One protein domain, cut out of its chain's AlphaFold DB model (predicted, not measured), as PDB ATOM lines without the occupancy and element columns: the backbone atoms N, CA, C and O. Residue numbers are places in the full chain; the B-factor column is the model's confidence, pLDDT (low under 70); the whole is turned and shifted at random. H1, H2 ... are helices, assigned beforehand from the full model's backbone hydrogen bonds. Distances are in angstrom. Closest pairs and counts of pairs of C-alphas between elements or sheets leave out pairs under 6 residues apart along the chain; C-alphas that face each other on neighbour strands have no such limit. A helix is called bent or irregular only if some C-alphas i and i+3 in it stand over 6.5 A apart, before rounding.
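What this domain is: This is residues 2 to 53 of the 114 residues of an uncharacterized protein of Aegilops tauschii subsp. strangulata (UniProt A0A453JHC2). With little regular structure, this is an elongated, loopy chain with three short helices: H1 and H2 near each other, and H3 off at one end beyond a long loop, with the first printed residues at the other end. The printed part has 52 residues, 19 of them in H1, H2 and H3, in that order; the class is all helix, with no named strand. It is only just loose, close to compact, with a radius of gyration of the C-alphas of 12.2 A and spans of 38 by 21 by 17 A.

How they stand to each other: Look first at H1, residues 15 to 18, and H2, residues 22 to 29: they are close but not clearly touching, their closest C-alphas, Val 18 and Tyr 25, 6.9 A apart. H3, residues 45 to 51, is apart from both. Every O i to N i+4 pair is within hydrogen-bond range in H3, 2 of 4 in H2; H1 is too short for one.

Where its parts are: Find C-alpha 15 at (48.452, -46.677, -33.731), where H1 begins, 5.7 A long. H2 covers 11.4 A and is only just irregular, C-alphas 23 and 26 being 6.50 A apart. H3 runs 10.0 A to C-alpha 51 at (37.506, -44.767, -33.937).

The domain as a whole: The farthest C-alphas, Val 2 and Thr 53, are 40.1 A apart. The printed part has no cut; the link from H1 to H2 is tight, that from H2 to H3 long. Residues 2 to 5 have pLDDT under 70.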
ATOM      1  N   VAL A   2      71.087 -57.003 -25.617       41.38
ATOM      2  CA  VAL A   2      69.669 -57.379 -25.726       41.38
ATOM      3  C   VAL A   2      68.903 -56.073 -25.911       41.38
ATOM      4  O   VAL A   2      68.969 -55.215 -25.032       41.38
ATOM      5  N   ALA A   3      68.294 -55.871 -27.080       49.22
ATOM      6  CA  ALA A   3      67.440 -54.714 -27.316       49.22
ATOM      7  C   ALA A   3      66.357 -54.702 -26.227       49.22
ATOM      8  O   ALA A   3      65.717 -55.724 -25.979       49.22
ATOM      9  N   GLN A   4      66.217 -53.586 -25.511       55.12
ATOM     10  CA  GLN A   4      65.124 -53.414 -24.556       55.12
ATOM     11  C   GLN A   4      63.804 -53.635 -25.297       55.12
ATOM     12  O   GLN A   4      63.599 -53.053 -26.359       55.12
ATOM     13  N   ALA A   5      62.933 -54.486 -24.750       62.19
ATOM     14  CA  ALA A   5      61.589 -54.681 -25.277       62.19
ATOM     15  C   ALA A   5      60.888 -53.317 -25.373       62.19
ATOM     16  O   ALA A   5      60.869 -52.567 -24.394       62.19
ATOM     17  N   PHE A   6      60.380 -52.971 -26.557       73.44
ATOM     18  CA  PHE A   6      59.675 -51.712 -26.766       73.44
ATOM     19  C   PHE A   6      58.400 -51.714 -25.916       73.44
ATOM     20  O   PHE A   6      57.551 -52.592 -26.042       73.44
ATOM     21  N   THR A   7      58.265 -50.735 -25.026       80.88
ATOM     22  CA  THR A   7      57.094 -50.595 -24.153       80.88
ATOM     23  C   THR A   7      56.170 -49.505 -24.675       80.88
ATOM     24  O   THR A   7      56.606 -48.374 -24.881       80.88
ATOM     25  N   VAL A   8      54.888 -49.837 -24.844       87.44
ATOM     26  CA  VAL A   8      53.852 -48.903 -25.304       87.44
ATOM     27  C   VAL A   8      53.516 -47.882 -24.216       87.44
ATOM     28  O   VAL A   8      53.209 -48.249 -23.083       87.44
ATOM     29  N   ASP A   9      53.527 -46.603 -24.584       90.12
ATOM     30  CA  ASP A   9      53.127 -45.483 -23.734       90.12
ATOM     31  C   ASP A   9      51.633 -45.178 -23.948       90.12
ATOM     32  O   ASP A   9      51.224 -44.714 -25.018       90.12
ATOM     33  N   LEU A  10      50.812 -45.462 -22.930       88.12
ATOM     34  CA  LEU A  10      49.354 -45.297 -22.979       88.12
ATOM     35  C   LEU A  10      48.899 -43.830 -22.920       88.12
ATOM     36  O   LEU A  10      47.752 -43.550 -23.275       88.12
ATOM     37  N   ASP A  11      49.777 -42.902 -22.522       88.25
ATOM     38  CA  ASP A  11      49.485 -41.462 -22.523       88.25
ATOM     39  C   ASP A  11      49.659 -40.842 -23.923       88.25
ATOM     40  O   ASP A  11      49.310 -39.680 -24.161       88.25
ATOM     41  N   LYS A  12      50.179 -41.621 -24.882       91.25
ATOM     42  CA  LYS A  12      50.397 -41.217 -26.274       91.25
ATOM     43  C   LYS A  12      49.516 -42.009 -27.249       91.25
ATOM     44  O   LYS A  12      49.082 -43.117 -26.945       91.25
ATOM     45  N   PRO A  13      49.271 -41.480 -28.465       93.06
ATOM     46  CA  PRO A  13      48.498 -42.179 -29.494       93.06
ATOM     47  C   PRO A  13      49.080 -43.553 -29.853       93.06
ATOM     48  O   PRO A  13      50.271 -43.662 -30.155       93.06
ATOM     49  N   LEU A  14      48.248 -44.596 -29.841       93.06
ATOM     50  CA  LEU A  14      48.702 -45.987 -29.946       93.06
ATOM     51  C   LEU A  14      49.095 -46.450 -31.352       93.06
ATOM     52  O   LEU A  14      50.048 -47.214 -31.479       93.06
ATOM     53  N   VAL A  15      48.390 -46.019 -32.404       92.19
ATOM     54  CA  VAL A  15      48.452 -46.677 -33.731       92.19
ATOM     55  C   VAL A  15      49.871 -46.739 -34.302       92.19
ATOM     56  O   VAL A  15      50.277 -47.763 -34.839       92.19
ATOM     57  N   PHE A  16      50.654 -45.671 -34.144       90.06
ATOM     58  CA  PHE A  16      52.039 -45.648 -34.624       90.06
ATOM     59  C   PHE A  16      53.026 -46.309 -33.654       90.06
ATOM     60  O   PHE A  16      54.091 -46.736 -34.081       90.06
ATOM     61  N   GLN A  17      52.694 -46.420 -32.364       91.94
ATOM     62  CA  GLN A  17      53.544 -47.103 -31.384       91.94
ATOM     63  C   GLN A  17      53.500 -48.618 -31.581       91.94
ATOM     64  O   GLN A  17      54.545 -49.258 -31.619       91.94
ATOM     65  N   VAL A  18      52.303 -49.184 -31.765       89.50
ATOM     66  CA  VAL A  18      52.114 -50.643 -31.846       89.50
ATOM     67  C   VAL A  18      52.805 -51.276 -33.055       89.50
ATOM     68  O   VAL A  18      53.185 -52.438 -32.989       89.50
ATOM     69  N   GLY A  19      53.038 -50.508 -34.126       83.88
ATOM     70  CA  GLY A  19      53.798 -50.970 -35.293       83.88
ATOM     71  C   GLY A  19      55.278 -51.258 -35.012       83.88
ATOM     72  O   GLY A  19      55.904 -51.960 -35.792       83.88
ATOM     73  N   HIS A  20      55.827 -50.760 -33.898       86.62
ATOM     74  CA  HIS A  20      57.220 -50.989 -33.493       86.62
ATOM     75  C   HIS A  20      57.377 -52.162 -32.507       86.62
ATOM     76  O   HIS A  20      58.470 -52.384 -31.993       86.62
ATOM     77  N   LEU A  21      56.294 -52.889 -32.199       87.50
ATOM     78  CA  LEU A  21      56.335 -54.058 -31.312       87.50
ATOM     79  C   LEU A  21      56.851 -55.329 -32.008       87.50
ATOM     80  O   LEU A  21      57.286 -56.244 -31.313       87.50
ATOM     81  N   GLU A  22      56.801 -55.394 -33.344       86.62
ATOM     82  CA  GLU A  22      57.291 -56.530 -34.148       86.62
ATOM     83  C   GLU A  22      56.772 -57.884 -33.609       86.62
ATOM     84  O   GLU A  22      55.564 -58.059 -33.422       86.62
ATOM     85  N   GLU A  23      57.657 -58.837 -33.296       87.12
ATOM     86  CA  GLU A  23      57.302 -60.156 -32.751       87.12
ATOM     87  C   GLU A  23      56.529 -60.091 -31.417       87.12
ATOM     88  O   GLU A  23      55.741 -60.990 -31.103       87.12
ATOM     89  N   GLN A  24      56.720 -59.024 -30.631       88.06
ATOM     90  CA  GLN A  24      56.065 -58.834 -29.329       88.06
ATOM     91  C   GLN A  24      54.605 -58.393 -29.474       88.06
ATOM     92  O   GLN A  24      53.838 -58.500 -28.514       88.06
ATOM     93  N   TYR A  25      54.198 -57.928 -30.663       89.56
ATOM     94  CA  TYR A  25      52.838 -57.463 -30.926       89.56
ATOM     95  C   TYR A  25      51.798 -58.544 -30.617       89.56
ATOM     96  O   TYR A  25      50.807 -58.262 -29.943       89.56
ATOM     97  N   GLN A  26      52.050 -59.781 -31.065       90.19
ATOM     98  CA  GLN A  26      51.109 -60.890 -30.914       90.19
ATOM     99  C   GLN A  26      50.814 -61.174 -29.439       90.19
ATOM    100  O   GLN A  26      49.666 -61.395 -29.072       90.19
ATOM    101  N   ASP A  27      51.825 -61.138 -28.573       90.00
ATOM    102  CA  ASP A  27      51.626 -61.408 -27.147       90.00
ATOM    103  C   ASP A  27      51.024 -60.183 -26.432       90.00
ATOM    104  O   ASP A  27      50.184 -60.337 -25.541       90.00
ATOM    105  N   TRP A  28      51.394 -58.968 -26.860       90.06
ATOM    106  CA  TRP A  28      50.911 -57.704 -26.297       90.06
ATOM    107  C   TRP A  28      49.429 -57.433 -26.592       90.06
ATOM    108  O   TRP A  28      48.691 -57.070 -25.679       90.06
ATOM    109  N   VAL A  29      48.963 -57.641 -27.830       89.94
ATOM    110  CA  VAL A  29      47.587 -57.298 -28.253       89.94
ATOM    111  C   VAL A  29      46.514 -58.107 -27.512       89.94
ATOM    112  O   VAL A  29      45.383 -57.651 -27.355       89.94
ATOM    113  N   HIS A  30      46.877 -59.287 -27.002       90.31
ATOM    114  CA  HIS A  30      45.994 -60.144 -26.212       90.31
ATOM    115  C   HIS A  30      45.966 -59.784 -24.718       90.31
ATOM    116  O   HIS A  30      45.187 -60.375 -23.967       90.31
ATOM    117  N   GLN A  31      46.781 -58.823 -24.269       89.62
ATOM    118  CA  GLN A  31      46.727 -58.318 -22.899       89.62
ATOM    119  C   GLN A  31      45.698 -57.181 -22.801       89.62
ATOM    120  O   GLN A  31      45.873 -56.131 -23.422       89.62
ATOM    121  N   PRO A  32      44.613 -57.342 -22.024       88.19
ATOM    122  CA  PRO A  32      43.576 -56.323 -21.932       88.19
ATOM    123  C   PRO A  32      44.067 -55.091 -21.162       88.19
ATOM    124  O   PRO A  32      44.536 -55.187 -20.029       88.19
ATOM    125  N   ILE A  33      43.876 -53.908 -21.747       84.38
ATOM    126  CA  ILE A  33      44.128 -52.619 -21.091       84.38
ATOM    127  C   ILE A  33      42.812 -52.133 -20.480       84.38
ATOM    128  O   ILE A  33      41.883 -51.754 -21.192       84.38
ATOM    129  N   VAL A  34      42.718 -52.139 -19.151       82.00
ATOM    130  CA  VAL A  34      41.503 -51.715 -18.443       82.00
ATOM    131  C   VAL A  34      41.570 -50.215 -18.161       82.00
ATOM    132  O   VAL A  34      42.301 -49.772 -17.279       82.00
ATOM    133  N   SER A  35      40.782 -49.420 -18.885       81.69
ATOM    134  CA  SER A  35      40.582 -47.998 -18.584       81.69
ATOM    135  C   SER A  35      39.141 -47.569 -18.872       81.69
ATOM    136  O   SER A  35      38.455 -48.152 -19.710       81.69
ATOM    137  N   LYS A  36      38.648 -46.556 -18.146       79.56
ATOM    138  CA  LYS A  36      37.251 -46.096 -18.258       79.56
ATOM    139  C   LYS A  36      36.945 -45.453 -19.615       79.56
ATOM    140  O   LYS A  36      35.831 -45.588 -20.112       79.56
ATOM    141  N   GLU A  37      37.908 -44.733 -20.181       79.12
ATOM    142  CA  GLU A  37      37.733 -43.984 -21.434       79.12
ATOM    143  C   GLU A  37      38.400 -44.649 -22.645       79.12
ATOM    144  O   GLU A  37      38.171 -44.220 -23.774       79.12
ATOM    145  N   GLY A  38      39.162 -45.725 -22.431       82.12
ATOM    146  CA  GLY A  38      39.999 -46.340 -23.458       82.12
ATOM    147  C   GLY A  38      41.262 -45.515 -23.758       82.12
ATOM    148  O   GLY A  38      41.317 -44.320 -23.462       82.12
ATOM    149  N   PRO A  39      42.313 -46.141 -24.309       88.12
ATOM    150  CA  PRO A  39      43.484 -45.418 -24.789       88.12
ATOM    151  C   PRO A  39      43.186 -44.682 -26.106       88.12
ATOM    152  O   PRO A  39      42.338 -45.103 -26.894       88.12
ATOM    153  N   ARG A  40      43.911 -43.590 -26.368       92.12
ATOM    154  CA  ARG A  40      43.780 -42.802 -27.604       92.12
ATOM    155  C   ARG A  40      44.522 -43.477 -28.761       92.12
ATOM    156  O   ARG A  40      45.668 -43.895 -28.603       92.12
ATOM    157  N   PHE A  41      43.919 -43.548 -29.945       94.00
ATOM    158  CA  PHE A  41      44.513 -44.230 -31.102       94.00
ATOM    159  C   PHE A  41      45.285 -43.278 -32.016       94.00
ATOM    160  O   PHE A  41      46.426 -43.581 -32.376       94.00
ATOM    161  N   PHE A  42      44.713 -42.116 -32.344       95.81
ATOM    162  CA  PHE A  42      45.323 -41.154 -33.268       95.81
ATOM    163  C   PHE A  42      45.633 -39.816 -32.598       95.81
ATOM    164  O   PHE A  42      44.894 -39.339 -31.743       95.81
ATOM    165  N   ALA A  43      46.715 -39.154 -33.019       94.06
ATOM    166  CA  ALA A  43      46.997 -37.783 -32.588       94.06
ATOM    167  C   ALA A  43      45.935 -36.803 -33.115       94.06
ATOM    168  O   ALA A  43      45.495 -35.916 -32.393       94.06
ATOM    169  N   ASN A  44      45.486 -36.998 -34.358       96.19
ATOM    170  CA  ASN A  44      44.493 -36.160 -35.021       96.19
ATOM    171  C   ASN A  44      43.074 -36.402 -34.468       96.19
ATOM    172  O   ASN A  44      42.612 -37.541 -34.441       96.19
ATOM    173  N   ASP A  45      42.372 -35.330 -34.093       95.31
ATOM    174  CA  ASP A  45      41.034 -35.408 -33.486       95.31
ATOM    175  C   ASP A  45      39.949 -35.942 -34.426       95.31
ATOM    176  O   ASP A  45      39.022 -36.608 -33.971       95.31
ATOM    177  N   VAL A  46      40.055 -35.691 -35.733       96.44
ATOM    178  CA  VAL A  46      39.091 -36.210 -36.716       96.44
ATOM    179  C   VAL A  46      39.251 -37.720 -36.857       96.44
ATOM    180  O   VAL A  46      38.262 -38.446 -36.826       96.44
ATOM    181  N   LEU A  47      40.488 -38.211 -36.960       96.00
ATOM    182  CA  LEU A  47      40.749 -39.652 -37.017       96.00
ATOM    183  C   LEU A  47      40.348 -40.347 -35.714       96.00
ATOM    184  O   LEU A  47      39.736 -41.406 -35.757       96.00
ATOM    185  N   GLU A  48      40.627 -39.730 -34.566       95.25
ATOM    186  CA  GLU A  48      40.212 -40.239 -33.256       95.25
ATOM    187  C   GLU A  48      38.683 -40.245 -33.091       95.25
ATOM    188  O   GLU A  48      38.122 -41.149 -32.481       95.25
ATOM    189  N   PHE A  49      37.974 -39.270 -33.656       94.50
ATOM    190  CA  PHE A  49      36.514 -39.287 -33.667       94.50
ATOM    191  C   PHE A  49      35.966 -40.510 -34.425       94.50
ATOM    192  O   PHE A  49      35.012 -41.137 -33.965       94.50
ATOM    193  N   LEU A  50      36.600 -40.895 -35.538       95.25
ATOM    194  CA  LEU A  50      36.186 -42.038 -36.359       95.25
ATOM    195  C   LEU A  50      36.443 -43.408 -35.706       95.25
ATOM    196  O   LEU A  50      35.849 -44.394 -36.140       95.25
ATOM    197  N   THR A  51      37.278 -43.502 -34.667       94.19
ATOM    198  CA  THR A  51      37.506 -44.767 -33.937       94.19
ATOM    199  C   THR A  51      36.439 -45.042 -32.875       94.19
ATOM    200  O   THR A  51      36.313 -46.168 -32.386       94.19
ATOM    201  N   ARG A  52      35.643 -44.030 -32.503       92.75
ATOM    202  CA  ARG A  52      34.711 -44.084 -31.368       92.75
ATOM    203  C   ARG A  52      33.290 -44.418 -31.807       92.75
ATOM    204  O   ARG A  52      32.416 -43.554 -31.879       92.75
ATOM    205  N   THR A  53      33.025 -45.704 -31.998       93.69
ATOM    206  CA  THR A  53      31.687 -46.192 -32.366       93.69
ATOM    207  C   THR A  53      30.832 -46.473 -31.128       93.69
ATOM    208  O   THR A  53      31.158 -47.326 -30.305       93.69
TER     209      THR A  53